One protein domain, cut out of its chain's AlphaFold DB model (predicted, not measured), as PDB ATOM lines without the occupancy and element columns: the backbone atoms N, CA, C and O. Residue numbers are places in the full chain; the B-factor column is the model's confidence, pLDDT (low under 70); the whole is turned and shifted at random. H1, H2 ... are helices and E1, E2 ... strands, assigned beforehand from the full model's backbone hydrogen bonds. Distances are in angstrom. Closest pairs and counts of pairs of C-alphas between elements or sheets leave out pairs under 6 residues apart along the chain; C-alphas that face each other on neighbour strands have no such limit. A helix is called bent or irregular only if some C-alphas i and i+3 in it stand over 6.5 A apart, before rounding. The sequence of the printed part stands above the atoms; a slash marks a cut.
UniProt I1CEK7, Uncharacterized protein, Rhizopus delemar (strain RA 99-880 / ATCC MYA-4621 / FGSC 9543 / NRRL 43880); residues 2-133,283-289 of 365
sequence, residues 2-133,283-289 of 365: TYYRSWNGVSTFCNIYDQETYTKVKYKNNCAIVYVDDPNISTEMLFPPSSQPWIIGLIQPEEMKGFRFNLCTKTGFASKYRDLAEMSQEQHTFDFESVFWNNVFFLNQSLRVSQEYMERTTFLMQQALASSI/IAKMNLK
ATOM      1  N   THR A   2    -121.558-145.229-122.808       80.50
ATOM      2  CA  THR A   2    -121.830-145.415-124.248       80.50
ATOM      3  C   THR A   2    -121.336-146.787-124.686       80.50
ATOM      4  O   THR A   2    -120.168-147.116-124.506       80.50
ATOM      5  N   TYR A   3    -122.249-147.586-125.223       80.00
ATOM      6  CA  TYR A   3    -122.016-148.898-125.805       80.00
ATOM      7  C   TYR A   3    -121.923-148.775-127.331       80.00
ATOM      8  O   TYR A   3    -122.658-147.995-127.941       80.00
ATOM      9  N   TYR A   4    -121.030-149.550-127.938       82.44
ATOM     10  CA  TYR A   4    -120.813-149.602-129.381       82.44
ATOM     11  C   TYR A   4    -120.976-151.035-129.882       82.44
ATOM     12  O   TYR A   4    -120.502-151.977-129.243       82.44
ATOM     13  N   ARG A   5    -121.613-151.186-131.045       79.00
ATOM     14  CA  ARG A   5    -121.781-152.459-131.743       79.00
ATOM     15  C   ARG A   5    -121.917-152.229-133.247       79.00
ATOM     16  O   ARG A   5    -122.623-151.320-133.661       79.00
ATOM     17  N   SER A   6    -121.325-153.097-134.065       78.31
ATOM     18  CA  SER A   6    -121.696-153.203-135.483       78.31
ATOM     19  C   SER A   6    -122.856-154.194-135.650       78.31
ATOM     20  O   SER A   6    -122.832-155.278-135.061       78.31
ATOM     21  N   TRP A   7    -123.873-153.822-136.429       73.62
ATOM     22  CA  TRP A   7    -124.986-154.691-136.827       73.62
ATOM     23  C   TRP A   7    -125.167-154.605-138.344       73.62
ATOM     24  O   TRP A   7    -125.366-153.513-138.869       73.62
ATOM     25  N   ASN A   8    -125.066-155.734-139.053       73.50
ATOM     26  CA  ASN A   8    -125.107-155.800-140.525       73.50
ATOM     27  C   ASN A   8    -124.185-154.765-141.212       73.50
ATOM     28  O   ASN A   8    -124.591-154.073-142.140       73.50
ATOM     29  N   GLY A   9    -122.955-154.609-140.704       75.25
ATOM     30  CA  GLY A   9    -121.979-153.619-141.181       75.25
ATOM     31  C   GLY A   9    -122.202-152.189-140.668       75.25
ATOM     32  O   GLY A   9    -121.281-151.380-140.706       75.25
ATOM     33  N   VAL A  10    -123.374-151.872-140.110       72.50
ATOM     34  CA  VAL A  10    -123.709-150.529-139.619       72.50
ATOM     35  C   VAL A  10    -123.239-150.334-138.178       72.50
ATOM     36  O   VAL A  10    -123.714-150.984-137.241       72.50
ATOM     37  N   SER A  11    -122.329-149.380-137.986       77.44
ATOM     38  CA  SER A  11    -121.891-148.906-136.670       77.44
ATOM     39  C   SER A  11    -123.046-148.277-135.889       77.44
ATOM     40  O   SER A  11    -123.574-147.230-136.260       77.44
ATOM     41  N   THR A  12    -123.421-148.910-134.781       73.69
ATOM     42  CA  THR A  12    -124.529-148.517-133.908       73.69
ATOM     43  C   THR A  12    -124.001-148.152-132.522       73.69
ATOM     44  O   THR A  12    -123.223-148.887-131.911       73.69
ATOM     45  N   PHE A  13    -124.456-147.014-132.002       80.50
ATOM     46  CA  PHE A  13    -124.087-146.504-130.683       80.50
ATOM     47  C   PHE A  13    -125.332-146.410-129.803       80.50
ATOM     48  O   PHE A  13    -126.356-145.868-130.221       80.50
ATOM     49  N   CYS A  14    -125.245-146.912-128.575       79.69
ATOM     50  CA  CYS A  14    -126.314-146.839-127.584       79.69
ATOM     51  C   CYS A  14    -125.793-146.163-126.316       79.69
ATOM     52  O   CYS A  14    -124.743-146.532-125.796       79.69
ATOM     53  N   ASN A  15    -126.529-145.186-125.791       83.19
ATOM     54  CA  ASN A  15    -126.213-144.596-124.495       83.19
ATOM     55  C   ASN A  15    -127.071-145.259-123.416       83.19
ATOM     56  O   ASN A  15    -128.296-145.176-123.455       83.19
ATOM     57  N   ILE A  16    -126.404-145.886-122.451       83.69
ATOM     58  CA  ILE A  16    -127.007-146.486-121.264       83.69
ATOM     59  C   ILE A  16    -127.083-145.407-120.180       83.69
ATOM     60  O   ILE A  16    -126.066-144.777-119.846       83.69
ATOM     61  N   TYR A  17    -128.288-145.210-119.649       81.19
ATOM     62  CA  TYR A  17    -128.624-144.232-118.621       81.19
ATOM     63  C   TYR A  17    -129.524-144.868-117.564       81.19
ATOM     64  O   TYR A  17    -130.497-145.529-117.913       81.19
ATOM     65  N   ASP A  18    -129.276-144.552-116.297       81.62
ATOM     66  CA  ASP A  18    -130.261-144.754-115.232       81.62
ATOM     67  C   ASP A  18    -131.356-143.676-115.327       81.62
ATOM     68  O   ASP A  18    -131.126-142.597-115.890       81.62
ATOM     69  N   GLN A  19    -132.534-143.918-114.741       77.62
ATOM     70  CA  GLN A  19    -133.702-143.023-114.824       77.62
ATOM     71  C   GLN A  19    -133.379-141.564-114.434       77.62
ATOM     72  O   GLN A  19    -133.718-140.616-115.153       77.62
ATOM     73  N   GLU A  20    -132.659-141.372-113.327       79.00
ATOM     74  CA  GLU A  20    -132.197-140.056-112.872       79.00
ATOM     75  C   GLU A  20    -131.246-139.367-113.852       79.00
ATOM     76  O   GLU A  20    -131.264-138.144-113.985       79.00
ATOM     77  N   THR A  21    -130.388-140.131-114.522       82.31
ATOM     78  CA  THR A  21    -129.451-139.581-115.501       82.31
ATOM     79  C   THR A  21    -130.211-139.196-116.766       82.31
ATOM     80  O   THR A  21    -130.032-138.094-117.279       82.31
ATOM     81  N   TYR A  22    -131.134-140.044-117.227       81.12
ATOM     82  CA  TYR A  22    -131.930-139.807-118.431       81.12
ATOM     83  C   TYR A  22    -132.793-138.537-118.360       81.12
ATOM     84  O   TYR A  22    -132.933-137.817-119.352       81.12
ATOM     85  N   THR A  23    -133.363-138.221-117.192       78.69
ATOM     86  CA  THR A  23    -134.160-136.993-117.005       78.69
ATOM     87  C   THR A  23    -133.316-135.717-117.060       78.69
ATOM     88  O   THR A  23    -133.802-134.696-117.545       78.69
ATOM     89  N   LYS A  24    -132.045-135.778-116.636       81.50
ATOM     90  CA  LYS A  24    -131.101-134.643-116.599       81.50
ATOM     91  C   LYS A  24    -130.401-134.387-117.945       81.50
ATOM     92  O   LYS A  24    -129.859-133.302-118.156       81.50
ATOM     93  N   VAL A  25    -130.385-135.356-118.864       79.62
ATOM     94  CA  VAL A  25    -129.690-135.231-120.159       79.62
ATOM     95  C   VAL A  25    -130.454-134.305-121.118       79.62
ATOM     96  O   VAL A  25    -131.605-134.550-121.474       79.62
ATOM     97  N   LYS A  26    -129.762-133.262-121.598       76.56
ATOM     98  CA  LYS A  26    -130.290-132.246-122.529       76.56
ATOM     99  C   LYS A  26    -130.656-132.796-123.916       76.56
ATOM    100  O   LYS A  26    -131.596-132.304-124.532       76.56
ATOM    101  N   TYR A  27    -129.900-133.773-124.416       72.81
ATOM    102  CA  TYR A  27    -130.062-134.347-125.755       72.81
ATOM    103  C   TYR A  27    -130.466-135.815-125.642       72.81
ATOM    104  O   TYR A  27    -129.658-136.654-125.251       72.81
ATOM    105  N   LYS A  28    -131.726-136.117-125.958       79.31
ATOM    106  CA  LYS A  28    -132.273-137.473-125.894       79.31
ATOM    107  C   LYS A  28    -132.216-138.123-127.274       79.31
ATOM    108  O   LYS A  28    -132.418-137.464-128.292       79.31
ATOM    109  N   ASN A  29    -131.944-139.423-127.302       83.00
ATOM    110  CA  ASN A  29    -131.956-140.199-128.538       83.00
ATOM    111  C   ASN A  29    -133.388-140.325-129.091       83.00
ATOM    112  O   ASN A  29    -134.368-140.267-128.347       83.00
ATOM    113  N   ASN A  30    -133.508-140.537-130.403       85.50
ATOM    114  CA  ASN A  30    -134.800-140.765-131.060       85.50
ATOM    115  C   ASN A  30    -135.434-142.115-130.691       85.50
ATOM    116  O   ASN A  30    -136.654-142.245-130.744       85.50
ATOM    117  N   CYS A  31    -134.619-143.087-130.282       88.19
ATOM    118  CA  CYS A  31    -135.042-144.345-129.684       88.19
ATOM    119  C   CYS A  31    -134.521-144.408-128.241       88.19
ATOM    120  O   CYS A  31    -133.366-144.048-127.994       88.19
ATOM    121  N   ALA A  32    -135.351-144.860-127.303       88.69
ATOM    122  CA  ALA A  32    -134.902-145.295-125.984       88.69
ATOM    123  C   ALA A  32    -135.451-146.691-125.695       88.69
ATOM    124  O   ALA A  32    -136.555-147.031-126.113       88.69
ATOM    125  N   ILE A  33    -134.668-147.488-124.977       87.81
ATOM    126  CA  ILE A  33    -135.028-148.849-124.596       87.81
ATOM    127  C   ILE A  33    -134.892-148.915-123.084       87.81
ATOM    128  O   ILE A  33    -133.833-148.597-122.544       87.81
ATOM    129  N   VAL A  34    -135.992-149.241-122.413       86.44
ATOM    130  CA  VAL A  34    -136.110-149.240-120.958       86.44
ATOM    131  C   VAL A  34    -136.229-150.676-120.499       86.44
ATOM    132  O   VAL A  34    -137.127-151.399-120.924       86.44
ATOM    133  N   TYR A  35    -135.318-151.080-119.624       86.06
ATOM    134  CA  TYR A  35    -135.496-152.280-118.829       86.06
ATOM    135  C   TYR A  35    -136.383-151.931-117.627       86.06
ATOM    136  O   TYR A  35    -136.121-150.939-116.943       86.06
ATOM    137  N   VAL A  36    -137.458-152.689-117.424       82.44
ATOM    138  CA  VAL A  36    -138.524-152.386-116.465       82.44
ATOM    139  C   VAL A  36    -138.834-153.632-115.643       82.44
ATOM    140  O   VAL A  36    -139.340-154.606-116.189       82.44
ATOM    141  N   ASP A  37    -138.603-153.576-114.330       80.50
ATOM    142  CA  ASP A  37    -138.987-154.652-113.403       80.50
ATOM    143  C   ASP A  37    -140.455-154.557-112.925       80.50
ATOM    144  O   ASP A  37    -141.027-155.565-112.520       80.50
ATOM    145  N   ASP A  38    -141.086-153.373-112.972       76.81
ATOM    146  CA  ASP A  38    -142.499-153.180-112.589       76.81
ATOM    147  C   ASP A  38    -143.438-153.342-113.803       76.81
ATOM    148  O   ASP A  38    -143.399-152.515-114.723       76.81
ATOM    149  N   PRO A  39    -144.322-154.359-113.836       68.12
ATOM    150  CA  PRO A  39    -145.223-154.573-114.963       68.12
ATOM    151  C   PRO A  39    -146.224-153.426-115.190       68.12
ATOM    152  O   PRO A  39    -146.743-153.312-116.297       68.12
ATOM    153  N   ASN A  40    -146.474-152.564-114.196       69.81
ATOM    154  CA  ASN A  40    -147.509-151.521-114.246       69.81
ATOM    155  C   ASN A  40    -146.991-150.133-114.671       69.81
ATOM    156  O   ASN A  40    -147.691-149.133-114.490       69.81
ATOM    157  N   ILE A  41    -145.760-150.017-115.190       72.12
ATOM    158  CA  ILE A  41    -145.201-148.698-115.512       72.12
ATOM    159  C   ILE A  41    -145.892-148.072-116.737       72.12
ATOM    160  O   ILE A  41    -145.835-148.592-117.852       72.12
ATOM    161  N   SER A  42    -146.511-146.902-116.557       69.81
ATOM    162  CA  SER A  42    -147.028-146.125-117.689       69.81
ATOM    163  C   SER A  42    -145.873-145.516-118.489       69.81
ATOM    164  O   SER A  42    -145.050-144.754-117.967       69.81
ATOM    165  N   THR A  43    -145.827-145.815-119.789       70.12
ATOM    166  CA  THR A  43    -144.836-145.236-120.712       70.12
ATOM    167  C   THR A  43    -144.969-143.721-120.836       70.12
ATOM    168  O   THR A  43    -143.964-143.032-121.024       70.12
ATOM    169  N   GLU A  44    -146.177-143.186-120.668       71.38
ATOM    170  CA  GLU A  44    -146.476-141.756-120.746       71.38
ATOM    171  C   GLU A  44    -145.840-140.974-119.592       71.38
ATOM    172  O   GLU A  44    -145.336-139.865-119.786       71.38
ATOM    173  N   MET A  45    -145.796-141.585-118.401       71.19
ATOM    174  CA  MET A  45    -145.136-141.030-117.219       71.19
ATOM    175  C   MET A  45    -143.611-140.959-117.399       71.19
ATOM    176  O   MET A  45    -142.979-139.996-116.960       71.19
ATOM    177  N   LEU A  46    -143.008-141.950-118.065       71.19
ATOM    178  CA  LEU A  46    -141.576-141.952-118.393       71.19
ATOM    179  C   LEU A  46    -141.237-141.001-119.551       71.19
ATOM    180  O   LEU A  46    -140.174-140.369-119.559       71.19
ATOM    181  N   PHE A  47    -142.131-140.899-120.536       78.38
ATOM    182  CA  PHE A  47    -141.894-140.214-121.800       78.38
ATOM    183  C   PHE A  47    -143.104-139.366-122.229       78.38
ATOM    184  O   PHE A  47    -143.803-139.752-123.169       78.38
ATOM    185  N   PRO A  48    -143.297-138.165-121.653       72.38
ATOM    186  CA  PRO A  48    -144.413-137.279-121.990       72.38
ATOM    187  C   PRO A  48    -144.583-137.062-123.507       72.38
ATOM    188  O   PRO A  48    -143.573-136.987-124.217       72.38
ATOM    189  N   PRO A  49    -145.810-136.901-124.042       68.56
ATOM    190  CA  PRO A  49    -146.050-136.826-125.491       68.56
ATOM    191  C   PRO A  49    -145.214-135.769-126.236       68.56
ATOM    192  O   PRO A  49    -144.807-135.977-127.375       68.56
ATOM    193  N   SER A  50    -144.878-134.657-125.575       67.56
ATOM    194  CA  SER A  50    -144.064-133.566-126.132       67.56
ATOM    195  C   SER A  50    -142.551-133.847-126.204       67.56
ATOM    196  O   SER A  50    -141.821-133.125-126.898       67.56
ATOM    197  N   SER A  51    -142.048-134.873-125.504       70.00
ATOM    198  CA  SER A  51    -140.616-135.178-125.396       70.00
ATOM    199  C   SER A  51    -140.156-136.281-126.351       70.00
ATOM    200  O   SER A  51    -140.907-137.190-126.694       70.00
ATOM    201  N   GLN A  52    -138.864-136.281-126.692       73.19
ATOM    202  CA  GLN A  52    -138.179-137.504-127.135       73.19
ATOM    203  C   GLN A  52    -138.211-138.572-126.018       73.19
ATOM    204  O   GLN A  52    -138.333-138.203-124.839       73.19
ATOM    205  N   PRO A  53    -138.097-139.870-126.352       82.44
ATOM    206  CA  PRO A  53    -137.832-140.451-127.675       82.44
ATOM    207  C   PRO A  53    -139.107-140.572-128.530       82.44
ATOM    208  O   PRO A  53    -140.212-140.365-128.035       82.44
ATOM    209  N   TRP A  54    -138.947-140.915-129.809       85.12
ATOM    210  CA  TRP A  54    -140.036-141.236-130.745       85.12
ATOM    211  C   TRP A  54    -140.373-142.731-130.771       85.12
ATOM    212  O   TRP A  54    -141.528-143.098-130.985       85.12
ATOM    213  N   ILE A  55    -139.356-143.573-130.567       87.88
ATOM    214  CA  ILE A  55    -139.439-145.033-130.468       87.88
ATOM    215  C   ILE A  55    -139.137-145.411-129.017       87.88
ATOM    216  O   ILE A  55    -138.132-144.954-128.461       87.88
ATOM    217  N   ILE A  56    -139.991-146.230-128.409       88.31
ATOM    218  CA  ILE A  56    -139.834-146.708-127.032       88.31
ATOM    219  C   ILE A  56    -139.845-148.235-127.062       88.31
ATOM    220  O   ILE A  56    -140.841-148.845-127.440       88.31
ATOM    221  N   GLY A  57    -138.728-148.847-126.676       88.12
ATOM    222  CA  GLY A  57    -138.661-150.272-126.365       88.12
ATOM    223  C   GLY A  57    -138.825-150.493-124.866       88.12
ATOM    224  O   GLY A  57    -138.191-149.793-124.077       88.12
ATOM    225  N   LEU A  58    -139.624-151.476-124.472       87.00
ATOM    226  CA  LEU A  58    -139.737-151.965-123.101       87.00
ATOM    227  C   LEU A  58    -139.238-153.403-123.057       87.00
ATOM    228  O   LEU A  58    -139.699-154.238-123.832       87.00
ATOM    229  N   ILE A  59    -138.310-153.689-122.150       86.88
ATOM    230  CA  ILE A  59    -137.857-155.041-121.828       86.88
ATOM    231  C   ILE A  59    -138.310-155.324-120.399       86.88
ATOM    232  O   ILE A  59    -137.825-154.684-119.469       86.88
ATOM    233  N   GLN A  60    -139.229-156.270-120.238       85.81
ATOM    234  CA  GLN A  60    -139.722-156.729-118.941       85.81
ATOM    235  C   GLN A  60    -139.245-158.167-118.697       85.81
ATOM    236  O   GLN A  60    -139.325-158.986-119.620       85.81
ATOM    237  N   PRO A  61    -138.751-158.522-117.498       84.31
ATOM    238  CA  PRO A  61    -138.527-159.916-117.143       84.31
ATOM    239  C   PRO A  61    -139.881-160.631-117.019       84.31
ATOM    240  O   PRO A  61    -140.795-160.137-116.366       84.31
ATOM    241  N   GLU A  62    -140.020-161.806-117.632       80.94
ATOM    242  CA  GLU A  62    -141.175-162.681-117.414       80.94
ATOM    243  C   GLU A  62    -140.726-163.888-116.583       80.94
ATOM    244  O   GLU A  62    -139.862-164.664-117.008       80.94
ATOM    245  N   GLU A  63    -141.295-164.031-115.380       74.56
ATOM    246  CA  GLU A  63    -140.892-165.045-114.402       74.56
ATOM    247  C   GLU A  63    -140.814-166.446-115.030       74.56
ATOM    248  O   GLU A  63    -141.754-166.920-115.671       74.56
ATOM    249  N   MET A  64    -139.660-167.105-114.860       69.56
ATOM    250  CA  MET A  64    -139.326-168.429-115.417       69.56
ATOM    251  C   MET A  64    -139.356-168.560-116.958       69.56
ATOM    252  O   MET A  64    -139.050-169.638-117.465       69.56
ATOM    253  N   LYS A  65    -139.687-167.506-117.719       75.44
ATOM    254  CA  LYS A  65    -139.898-167.566-119.182       75.44
ATOM    255  C   LYS A  65    -138.952-166.692-120.011       75.44
ATOM    256  O   LYS A  65    -138.901-166.858-121.227       75.44
ATOM    257  N   GLY A  66    -138.183-165.803-119.381       80.75
ATOM    258  CA  GLY A  66    -137.171-164.980-120.048       80.75
ATOM    259  C   GLY A  66    -137.545-163.503-120.043       80.75
ATOM    260  O   GLY A  66    -137.756-162.936-118.975       80.75
ATOM    261  N   PHE A  67    -137.608-162.878-121.219       80.25
ATOM    262  CA  PHE A  67    -137.923-161.456-121.360       80.25
ATOM    263  C   PHE A  67    -139.046-161.227-122.366       80.25
ATOM    264  O   PHE A  67    -139.025-161.772-123.472       80.25
ATOM    265  N   ARG A  68    -139.983-160.354-122.004       81.94
ATOM    266  CA  ARG A  68    -140.972-159.774-122.907       81.94
ATOM    267  C   ARG A  68    -140.404-158.478-123.477       81.94
ATOM    268  O   ARG A  68    -139.944-157.623-122.722       81.94
ATOM    269  N   PHE A  69    -140.425-158.339-124.800       84.06
ATOM    270  CA  PHE A  69    -139.988-157.126-125.488       84.06
ATOM    271  C   PHE A  69    -141.147-156.519-126.268       84.06
ATOM    272  O   PHE A  69    -141.614-157.106-127.241       84.06
ATOM    273  N   ASN A  70    -141.567-155.331-125.845       83.38
ATOM    274  CA  ASN A  70    -142.578-154.529-126.521       83.38
ATOM    275  C   ASN A  70    -141.894-153.318-127.159       83.38
ATOM    276  O   ASN A  70    -141.001-152.719-126.559       83.38
ATOM    277  N   LEU A  71    -142.303-152.938-128.368       85.06
ATOM    278  CA  LEU A  71    -141.710-151.820-129.096       85.06
ATOM    279  C   LEU A  71    -142.823-150.960-129.691       85.06
ATOM    280  O   LEU A  71    -143.580-151.426-130.538       85.06
ATOM    281  N   CYS A  72    -142.927-149.710-129.242       82.75
ATOM    282  CA  CYS A  72    -143.984-148.785-129.639       82.75
ATOM    283  C   CYS A  72    -143.427-147.471-130.214       82.75
ATOM    284  O   CYS A  72    -142.240-147.145-130.094       82.75
ATOM    285  N   THR A  73    -144.299-146.716-130.886       85.31
ATOM    286  CA  THR A  73    -143.965-145.438-131.535       85.31
ATOM    287  C   THR A  73    -144.950-144.355-131.118       85.31
ATOM    288  O   THR A  73    -146.147-144.616-131.046       85.31
ATOM    289  N   LYS A  74    -144.469-143.132-130.868       79.38
ATOM    290  CA  LYS A  74    -145.317-142.049-130.336       79.38
ATOM    291  C   LYS A  74    -146.347-141.477-131.308       79.38
ATOM    292  O   LYS A  74    -147.377-140.991-130.865       79.38
ATOM    293  N   THR A  75    -146.055-141.469-132.607       74.50
ATOM    294  CA  THR A  75    -146.909-140.814-133.619       74.50
ATOM    295  C   THR A  75    -147.439-141.779-134.673       74.50
ATOM    296  O   THR A  75    -147.851-141.348-135.741       74.50
ATOM    297  N   GLY A  76    -147.394-143.094-134.417       74.81
ATOM    298  CA  GLY A  76    -147.930-144.104-135.338       74.81
ATOM    299  C   GLY A  76    -147.267-144.135-136.724       74.81
ATOM    300  O   GLY A  76    -147.787-144.776-137.632       74.81
ATOM    301  N   PHE A  77    -146.118-143.474-136.908       78.00
ATOM    302  CA  PHE A  77    -145.460-143.301-138.211       78.00
ATOM    303  C   PHE A  77    -145.082-144.624-138.901       78.00
ATOM    304  O   PHE A  77    -144.866-144.656-140.112       78.00
ATOM    305  N   ALA A  78    -144.986-145.712-138.134       75.50
ATOM    306  CA  ALA A  78    -144.709-147.055-138.626       75.50
ATOM    307  C   ALA A  78    -145.951-147.771-139.186       75.50
ATOM    308  O   ALA A  78    -145.802-148.737-139.929       75.50
ATOM    309  N   SER A  79    -147.169-147.310-138.874       74.25
ATOM    310  CA  SER A  79    -148.416-147.960-139.300       74.25
ATOM    311  C   SER A  79    -148.548-148.016-140.822       74.25
ATOM    312  O   SER A  79    -148.941-149.047-141.352       74.25
ATOM    313  N   LYS A  80    -148.110-146.964-141.532       69.44
ATOM    314  CA  LYS A  80    -148.049-146.926-143.008       69.44
ATOM    315  C   LYS A  80    -147.048-147.908-143.637       69.44
ATOM    316  O   LYS A  80    -147.030-148.060-144.851       69.44
ATOM    317  N   TYR A  81    -146.222-148.567-142.825       66.56
ATOM    318  CA  TYR A  81    -145.231-149.554-143.255       66.56
ATOM    319  C   TYR A  81    -145.469-150.945-142.635       66.56
ATOM    320  O   TYR A  81    -144.645-151.841-142.817       66.56
ATOM    321  N   ARG A  82    -146.586-151.140-141.912       65.81
ATOM    322  CA  ARG A  82    -146.930-152.408-141.247       65.81
ATOM    323  C   ARG A  82    -147.101-153.546-142.250       65.81
ATOM    324  O   ARG A  82    -146.497-154.600-142.073       65.81
ATOM    325  N   ASP A  83    -147.856-153.308-143.315       61.44
ATOM    326  CA  ASP A  83    -148.204-154.328-144.309       61.44
ATOM    327  C   ASP A  83    -146.946-154.931-144.969       61.44
ATOM    328  O   ASP A  83    -146.890-156.126-145.254       61.44
ATOM    329  N   LEU A  84    -145.879-154.133-145.114       59.22
ATOM    330  CA  LEU A  84    -144.588-154.590-145.637       59.22
ATOM    331  C   LEU A  84    -143.797-155.466-144.649       59.22
ATOM    332  O   LEU A  84    -142.981-156.280-145.078       59.22
ATOM    333  N   ALA A  85    -144.014-155.320-143.338       58.25
ATOM    334  CA  ALA A  85    -143.423-156.204-142.334       58.25
ATOM    335  C   ALA A  85    -144.091-157.591-142.358       58.25
ATOM    336  O   ALA A  85    -143.410-158.619-142.266       58.25
ATOM    337  N   GLU A  86    -145.416-157.626-142.527       52.28
ATOM    338  CA  GLU A  86    -146.230-158.845-142.472       52.28
ATOM    339  C   GLU A  86    -145.992-159.804-143.653       52.28
ATOM    340  O   GLU A  86    -146.061-161.020-143.470       52.28
ATOM    341  N   MET A  87    -145.596-159.302-144.829       47.53
ATOM    342  CA  MET A  87    -145.319-160.117-146.030       47.53
ATOM    343  C   MET A  87    -144.149-161.118-145.897       47.53
ATOM    344  O   MET A  87    -143.890-161.885-146.821       47.53
ATOM    345  N   SER A  88    -143.433-161.131-144.769       49.66
ATOM    346  CA  SER A  88    -142.181-161.880-144.574       49.66
ATOM    347  C   SER A  88    -142.289-163.106-143.643       49.66
ATOM    348  O   SER A  88    -141.275-163.664-143.215       49.66
ATOM    349  N   GLN A  89    -143.507-163.544-143.293       46.28
ATOM    350  CA  GLN A  89    -143.779-164.553-142.252       46.28
ATOM    351  C   GLN A  89    -143.458-166.029-142.602       46.28
ATOM    352  O   GLN A  89    -144.207-166.937-142.243       46.28
ATOM    353  N   GLU A  90    -142.297-166.328-143.188       46.09
ATOM    354  CA  GLU A  90    -141.820-167.720-143.250       46.09
ATOM    355  C   GLU A  90    -141.298-168.223-141.886       46.09
ATOM    356  O   GLU A  90    -140.778-167.467-141.048       46.09
ATOM    357  N   GLN A  91    -141.496-169.526-141.643       43.59
ATOM    358  CA  GLN A  91    -141.450-170.197-140.334       43.59
ATOM    359  C   GLN A  91    -140.031-170.523-139.830       43.59
ATOM    360  O   GLN A  91    -139.748-171.636-139.390       43.59
ATOM    361  N   HIS A  92    -139.123-169.551-139.854       52.34
ATOM    362  CA  HIS A  92    -137.831-169.691-139.182       52.34
ATOM    363  C   HIS A  92    -137.915-169.337-137.690       52.34
ATOM    364  O   HIS A  92    -138.561-168.366-137.294       52.34
ATOM    365  N   THR A  93    -137.215-170.116-136.862       50.25
ATOM    366  CA  THR A  93    -136.908-169.779-135.468       50.25
ATOM    367  C   THR A  93    -135.803-168.727-135.451       50.25
ATOM    368  O   THR A  93    -134.647-169.046-135.734       50.25
ATOM    369  N   PHE A  94    -136.151-167.480-135.141       63.88
ATOM    370  CA  PHE A  94    -135.179-166.396-135.003       63.88
ATOM    371  C   PHE A  94    -134.709-166.282-133.556       63.88
ATOM    372  O   PHE A  94    -135.484-166.476-132.619       63.88
ATOM    373  N   ASP A  95    -133.439-165.943-133.378       80.31
ATOM    374  CA  ASP A  95    -132.903-165.529-132.093       80.31
ATOM    375  C   ASP A  95    -133.454-164.147-131.702       80.31
ATOM    376  O   ASP A  95    -133.711-163.284-132.548       80.31
ATOM    377  N   PHE A  96    -133.629-163.934-130.396       78.06
ATOM    378  CA  PHE A  96    -134.157-162.681-129.848       78.06
ATOM    379  C   PHE A  96    -133.365-161.456-130.321       78.06
ATOM    380  O   PHE A  96    -133.946-160.411-130.602       78.06
ATOM    381  N   GLU A  97    -132.044-161.589-130.435       81.75
ATOM    382  CA  GLU A  97    -131.146-160.498-130.793       81.75
ATOM    383  C   GLU A  97    -131.363-160.009-132.232       81.75
ATOM    384  O   GLU A  97    -131.506-158.800-132.442       81.75
ATOM    385  N   SER A  98    -131.487-160.919-133.204       81.06
ATOM    386  CA  SER A  98    -131.856-160.552-134.578       81.06
ATOM    387  C   SER A  98    -133.236-159.902-134.661       81.06
ATOM    388  O   SER A  98    -133.391-158.878-135.328       81.06
ATOM    389  N   VAL A  99    -134.239-160.452-133.966       79.50
ATOM    390  CA  VAL A  99    -135.597-159.873-133.922       79.50
ATOM    391  C   VAL A  99    -135.561-158.454-133.351       79.50
ATOM    392  O   VAL A  99    -136.133-157.532-133.931       79.50
ATOM    393  N   PHE A 100    -134.861-158.263-132.236       83.19
ATOM    394  CA  PHE A 100    -134.710-156.977-131.567       83.19
ATOM    395  C   PHE A 100    -134.068-155.928-132.485       83.19
ATOM    396  O   PHE A 100    -134.666-154.878-132.736       83.19
ATOM    397  N   TRP A 101    -132.886-156.212-133.044       83.00
ATOM    398  CA  TRP A 101    -132.164-155.233-133.860       83.00
ATOM    399  C   TRP A 101    -132.841-154.948-135.196       83.00
ATOM    400  O   TRP A 101    -132.854-153.791-135.615       83.00
ATOM    401  N   ASN A 102    -133.458-155.944-135.840       82.19
ATOM    402  CA  ASN A 102    -134.184-155.726-137.092       82.19
ATOM    403  C   ASN A 102    -135.383-154.789-136.890       82.19
ATOM    404  O   ASN A 102    -135.542-153.841-137.656       82.19
ATOM    405  N   ASN A 103    -136.170-154.977-135.824       82.81
ATOM    406  CA  ASN A 103    -137.296-154.090-135.514       82.81
ATOM    407  C   ASN A 103    -136.835-152.678-135.113       82.81
ATOM    408  O   ASN A 103    -137.377-151.687-135.605       82.81
ATOM    409  N   VAL A 104    -135.798-152.555-134.273       83.81
ATOM    410  CA  VAL A 104    -135.235-151.246-133.895       83.81
ATOM    411  C   VAL A 104    -134.666-150.514-135.116       83.81
ATOM    412  O   VAL A 104    -134.875-149.307-135.251       83.81
ATOM    413  N   PHE A 105    -133.981-151.214-136.024       83.06
ATOM    414  CA  PHE A 105    -133.451-150.631-137.256       83.06
ATOM    415  C   PHE A 105    -134.573-150.199-138.205       83.06
ATOM    416  O   PHE A 105    -134.567-149.051-138.651       83.06
ATOM    417  N   PHE A 106    -135.557-151.070-138.454       83.69
ATOM    418  CA  PHE A 106    -136.733-150.777-139.276       83.69
ATOM    419  C   PHE A 106    -137.436-149.501-138.805       83.69
ATOM    420  O   PHE A 106    -137.535-148.544-139.572       83.69
ATOM    421  N   LEU A 107    -137.799-149.418-137.519       86.00
ATOM    422  CA  LEU A 107    -138.449-148.225-136.972       86.00
ATOM    423  C   LEU A 107    -137.573-146.970-137.059       86.00
ATOM    424  O   LEU A 107    -138.102-145.884-137.273       86.00
ATOM    425  N   ASN A 108    -136.245-147.083-136.933       84.50
ATOM    426  CA  ASN A 108    -135.356-145.934-137.135       84.50
ATOM    427  C   ASN A 108    -135.347-145.445-138.592       84.50
ATOM    428  O   ASN A 108    -135.270-144.236-138.806       84.50
ATOM    429  N   GLN A 109    -135.447-146.335-139.585       82.19
ATOM    430  CA  GLN A 109    -135.574-145.922-140.988       82.19
ATOM    431  C   GLN A 109    -136.958-145.327-141.267       82.19
ATOM    432  O   GLN A 109    -137.035-144.215-141.786       82.19
ATOM    433  N   SER A 110    -138.035-145.984-140.821       84.50
ATOM    434  CA  SER A 110    -139.408-145.462-140.910       84.50
ATOM    435  C   SER A 110    -139.566-144.088-140.247       84.50
ATOM    436  O   SER A 110    -140.306-143.250-140.754       84.50
ATOM    437  N   LEU A 111    -138.852-143.831-139.143       85.81
ATOM    438  CA  LEU A 111    -138.821-142.519-138.495       85.81
ATOM    439  C   LEU A 111    -138.093-141.479-139.352       85.81
ATOM    440  O   LEU A 111    -138.567-140.358-139.471       85.81
ATOM    441  N   ARG A 112    -136.953-141.823-139.964       82.75
ATOM    442  CA  ARG A 112    -136.175-140.880-140.795       82.75
ATOM    443  C   ARG A 112    -136.961-140.362-142.000       82.75
ATOM    444  O   ARG A 112    -136.785-139.202-142.356       82.75
ATOM    445  N   VAL A 113    -137.824-141.196-142.581       81.25
ATOM    446  CA  VAL A 113    -138.730-140.833-143.688       81.25
ATOM    447  C   VAL A 113    -140.103-140.330-143.216       81.25
ATOM    448  O   VAL A 113    -140.974-140.030-144.033       81.25
ATOM    449  N   SER A 114    -140.339-140.237-141.904       84.44
ATOM    450  CA  SER A 114    -141.603-139.727-141.373       84.44
ATOM    451  C   SER A 114    -141.698-138.210-141.547       84.44
ATOM    452  O   SER A 114    -140.726-137.472-141.353       84.44
ATOM    453  N   GLN A 115    -142.889-137.728-141.908       81.38
ATOM    454  CA  GLN A 115    -143.117-136.304-142.141       81.38
ATOM    455  C   GLN A 115    -142.908-135.502-140.848       81.38
ATOM    456  O   GLN A 115    -142.255-134.463-140.868       81.38
ATOM    457  N   GLU A 116    -143.369-136.026-139.713       82.38
ATOM    458  CA  GLU A 116    -143.244-135.406-138.391       82.38
ATOM    459  C   GLU A 116    -141.773-135.241-137.979       82.38
ATOM    460  O   GLU A 116    -141.387-134.233-137.377       82.38
ATOM    461  N   TYR A 117    -140.930-136.220-138.323       83.75
ATOM    462  CA  TYR A 117    -139.498-136.164-138.069       83.75
ATOM    463  C   TYR A 117    -138.789-135.165-138.991       83.75
ATOM    464  O   TYR A 117    -137.969-134.372-138.515       83.75
ATOM    465  N   MET A 118    -139.117-135.155-140.288       83.44
ATOM    466  CA  MET A 118    -138.552-134.204-141.253       83.44
ATOM    467  C   MET A 118    -138.939-132.756-140.929       83.44
ATOM    468  O   MET A 118    -138.070-131.881-140.921       83.44
ATOM    469  N   GLU A 119    -140.202-132.498-140.588       84.06
ATOM    470  CA  GLU A 119    -140.689-131.175-140.181       84.06
ATOM    471  C   GLU A 119    -139.991-130.695-138.904       84.06
ATOM    472  O   GLU A 119    -139.459-129.582-138.871       84.06
ATOM    473  N   ARG A 120    -139.891-131.546-137.870       82.88
ATOM    474  CA  ARG A 120    -139.183-131.195-136.626       82.88
ATOM    475  C   ARG A 120    -137.690-130.959-136.854       82.88
ATOM    476  O   ARG A 120    -137.128-130.032-136.272       82.88
ATOM    477  N   THR A 121    -137.044-131.770-137.690       81.50
ATOM    478  CA  THR A 121    -135.617-131.621-138.020       81.50
ATOM    479  C   THR A 121    -135.371-130.321-138.785       81.50
ATOM    480  O   THR A 121    -134.480-129.554-138.421       81.50
ATOM    481  N   THR A 122    -136.219-130.015-139.770       82.81
ATOM    482  CA  THR A 122    -136.184-128.758-140.533       82.81
ATOM    483  C   THR A 122    -136.392-127.548-139.623       82.81
ATOM    484  O   THR A 122    -135.615-126.597-139.682       82.81
ATOM    485  N   PHE A 123    -137.378-127.598-138.722       84.44
ATOM    486  CA  PHE A 123    -137.627-126.543-137.739       84.44
ATOM    487  C   PHE A 123    -136.415-126.300-136.825       84.44
ATOM    488  O   PHE A 123    -135.997-125.156-136.645       84.44
ATOM    489  N   LEU A 124    -135.809-127.360-136.278       81.75
ATOM    490  CA  LEU A 124    -134.624-127.247-135.421       81.75
ATOM    491  C   LEU A 124    -133.406-126.705-136.185       81.75
ATOM    492  O   LEU A 124    -132.662-125.887-135.643       81.75
ATOM    493  N   MET A 125    -133.224-127.098-137.449       79.12
ATOM    494  CA  MET A 125    -132.172-126.567-138.320       79.12
ATOM    495  C   MET A 125    -132.379-125.074-138.608       79.12
ATOM    496  O   MET A 125    -131.452-124.280-138.442       79.12
ATOM    497  N   GLN A 126    -133.598-124.662-138.969       81.88
ATOM    498  CA  GLN A 126    -133.945-123.251-139.169       81.88
ATOM    499  C   GLN A 126    -133.764-122.435-137.883       81.88
ATOM    500  O   GLN A 126    -133.225-121.331-137.933       81.88
ATOM    501  N   GLN A 127    -134.145-122.980-136.723       81.50
ATOM    502  CA  GLN A 127    -133.936-122.341-135.424       81.50
ATOM    503  C   GLN A 127    -132.443-122.171-135.102       81.50
ATOM    504  O   GLN A 127    -132.034-121.098-134.654       81.50
ATOM    505  N   ALA A 128    -131.616-123.188-135.367       75.62
ATOM    506  CA  ALA A 128    -130.170-123.109-135.184       75.62
ATOM    507  C   ALA A 128    -129.549-122.016-136.072       75.62
ATOM    508  O   ALA A 128    -128.813-121.166-135.567       75.62
ATOM    509  N   LEU A 129    -129.917-121.966-137.357       75.00
ATOM    510  CA  LEU A 129    -129.470-120.932-138.298       75.00
ATOM    511  C   LEU A 129    -129.965-119.527-137.911       75.00
ATOM    512  O   LEU A 129    -129.199-118.567-137.941       75.00
ATOM    513  N   ALA A 130    -131.216-119.382-137.471       74.88
ATOM    514  CA  ALA A 130    -131.732-118.106-136.975       74.88
ATOM    515  C   ALA A 130    -130.986-117.635-135.711       74.88
ATOM    516  O   ALA A 130    -130.723-116.442-135.553       74.88
ATOM    517  N   SER A 131    -130.596-118.567-134.833       65.88
ATOM    518  CA  SER A 131    -129.829-118.254-133.623       65.88
ATOM    519  C   SER A 131    -128.378-117.844-133.914       65.88
ATOM    520  O   SER A 131    -127.862-116.960-133.232       65.88
ATOM    521  N   SER A 132    -127.737-118.388-134.957       54.28
ATOM    522  CA  SER A 132    -126.397-117.948-135.377       54.28
ATOM    523  C   SER A 132    -126.420-116.597-136.107       54.28
ATOM    524  O   SER A 132    -125.493-115.802-135.958       54.28
ATOM    525  N   ILE A 133    -127.519-116.270-136.800       53.44
ATOM    526  CA  ILE A 133    -127.761-114.941-137.397       53.44
ATOM    527  C   ILE A 133    -127.948-113.843-136.323       53.44
ATOM    528  O   ILE A 133    -127.767-112.661-136.619       53.44
ATOM    529  N   ILE A 283    -143.465-158.242-136.251       40.72
ATOM    530  CA  ILE A 283    -142.019-158.375-136.480       40.72
ATOM    531  C   ILE A 283    -141.695-158.437-137.982       40.72
ATOM    532  O   ILE A 283    -142.115-159.374-138.661       40.72
ATOM    533  N   ALA A 284    -140.868-157.508-138.472       35.00
ATOM    534  CA  ALA A 284    -140.361-157.520-139.848       35.00
ATOM    535  C   ALA A 284    -139.155-158.470-140.024       35.00
ATOM    536  O   ALA A 284    -138.230-158.471-139.206       35.00
ATOM    537  N   LYS A 285    -139.119-159.239-141.123       44.34
ATOM    538  CA  LYS A 285    -137.990-160.106-141.520       44.34
ATOM    539  C   LYS A 285    -137.505-159.741-142.933       44.34
ATOM    540  O   LYS A 285    -138.300-159.374-143.791       44.34
ATOM    541  N   MET A 286    -136.205-159.888-143.197       34.88
ATOM    542  CA  MET A 286    -135.617-159.803-144.545       34.88
ATOM    543  C   MET A 286    -134.548-160.883-144.730       34.88
ATOM    544  O   MET A 286    -133.836-161.224-143.785       34.88
ATOM    545  N   ASN A 287    -134.435-161.418-145.949       33.19
ATOM    546  CA  ASN A 287    -133.537-162.527-146.273       33.19
ATOM    547  C   ASN A 287    -132.231-162.006-146.911       33.19
ATOM    548  O   ASN A 287    -132.255-161.180-147.818       33.19
ATOM    549  N   LEU A 288    -131.072-162.428-146.394       47.56
ATOM    550  CA  LEU A 288    -129.867-161.579-146.410       47.56
ATOM    551  C   LEU A 288    -128.812-161.894-147.493       47.56
ATOM    552  O   LEU A 288    -127.805-161.197-147.559       47.56
ATOM    553  N   LYS A 289    -128.958-162.959-148.297       38.22
ATOM    554  CA  LYS A 289    -127.772-163.660-148.844       38.22
ATOM    555  C   LYS A 289    -127.343-163.394-150.297       38.22
ATOM    556  O   LYS A 289    -126.277-163.878-150.663       38.22
TER     557      LYS A 289
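What this domain is: This is residues 2 to 133 and 283 to 289 of the 365 residues of an uncharacterized protein of Rhizopus delemar (strain RA 99-880 / ATCC MYA-4621 / FGSC 9543 / NRRL 43880) (UniProt I1CEK7). A three-stranded sheet, E3, E4 and E5, has the long helix H4 over one face, running along the strands, and beyond a corner after H4 the helix H5 leads away as an arm whose residues 122 to 133 stick out of the body. A separate two-stranded hairpin, E1 and E2, sits loosely to one side, with E2 near E3, while the short H3 lies beside H4 and the four-residue H2 only grazes the sheet. The printed part has 139 residues, with five named helices and five named strands in the order E1 E2 H1 E3 H2 E4 E5 H3 H4 H5; the class is mixed, helices and strands. The larger sheet has the order E3, E4, E5 and is mixed, with E3 and E4 parallel and E4 and E5 antiparallel; E1 and E2 are antiparallel. The whole is only just compact, close to loose, with a radius of gyration of the C-alphas of 16.9 A, and elongated, spanning 56 by 36 by 28 A.

Where its parts are: Strand E1, residues 2 to 7, begins with C-alpha 2 at (-121.830, -145.415, -124.248) and is 15.9 A long. E2, residues 10 to 15, is 16.4 A long. H1 is residues 19 to 24, E3 residues 31 to 35, 13.5 A long, and H2 residues 43 to 46. E4, residues 55 to 62, is 22.0 A long, and E5, residues 66 to 73, is 23.7 A long. H3, residues 79 to 86, is irregular: C-alphas 80 and 83 are 7.5 A apart. H4, residues 96 to 112, is 24.5 A long and begins with C-alpha 96 at (-134.157, -162.681, -129.848). H5, residues 115 to 133, is 26.7 A long and ends with C-alpha 133 at (-127.761, -114.941, -137.397).

How they stand to each other: In the larger sheet E4 is the inner strand. E3 and E4 are parallel at 16 degrees, with N 34 and O 57 within hydrogen-bond range at 2.8 A. E4 and E5 form an antiparallel hairpin at 161 degrees, with N 58 and O 70 2.8 A apart. E3, H2 and E4 form a strand-helix-strand unit, two parallel neighbour strands with a helix between them, and its crossover is right-handed. H4 is on one face of the sheet, giving two layers, a helix layer and a strand layer, at a height over the sheet of 9.8 A. It lies over E4 and E5 and runs along the strands, at 7 degrees to E4 on the local plane. The closest C-alphas of E4 and H4 are those of Ile 55 and Leu 107, 7.3 A apart. H3 and H4 are close but not clearly touching, Tyr 81 and Ser 110 being closest with C-alphas 7.5 A apart; they run opposite ways at a tilt of 35.2 degrees, only just steep. H4 and H5 are close but not clearly touching, with the C-alphas of Leu 111 and Tyr 117 closest at 6.4 A, and run the same way at a steep tilt of 60 degrees. E1 and E2 form a hairpin at 156 degrees, with N 5 and O 12 2.9 A apart; the closest C-alphas of E1 and H4, those of Trp 7 and Trp 101, are 7.8 A apart. H1 is not on the larger sheet and touches no helix. In H4 and H5 every O i to N i+4 pair is within hydrogen-bond range; H1 has 1 of 2, H3 has 1 of 4 beside 4 of 5 O i to N i+3 pairs, and H2 is too short for such a pair.

The domain as a whole: The two C-alphas farthest apart are those of Met 64 and Ile 133, 59.0 A. Without residues 122 to 133 of H5, which stand free, the body spans 44 by 43 by 28 A. Residues 134 to 282 are cut out, and C-alphas 133 and 283 are 45.7 A apart. No link between named elements is long. The mean pLDDT of the printed part is 74.8, and 31 residues are under 70, among them residues 80 to 94, 131 to 133 and 283 to 289.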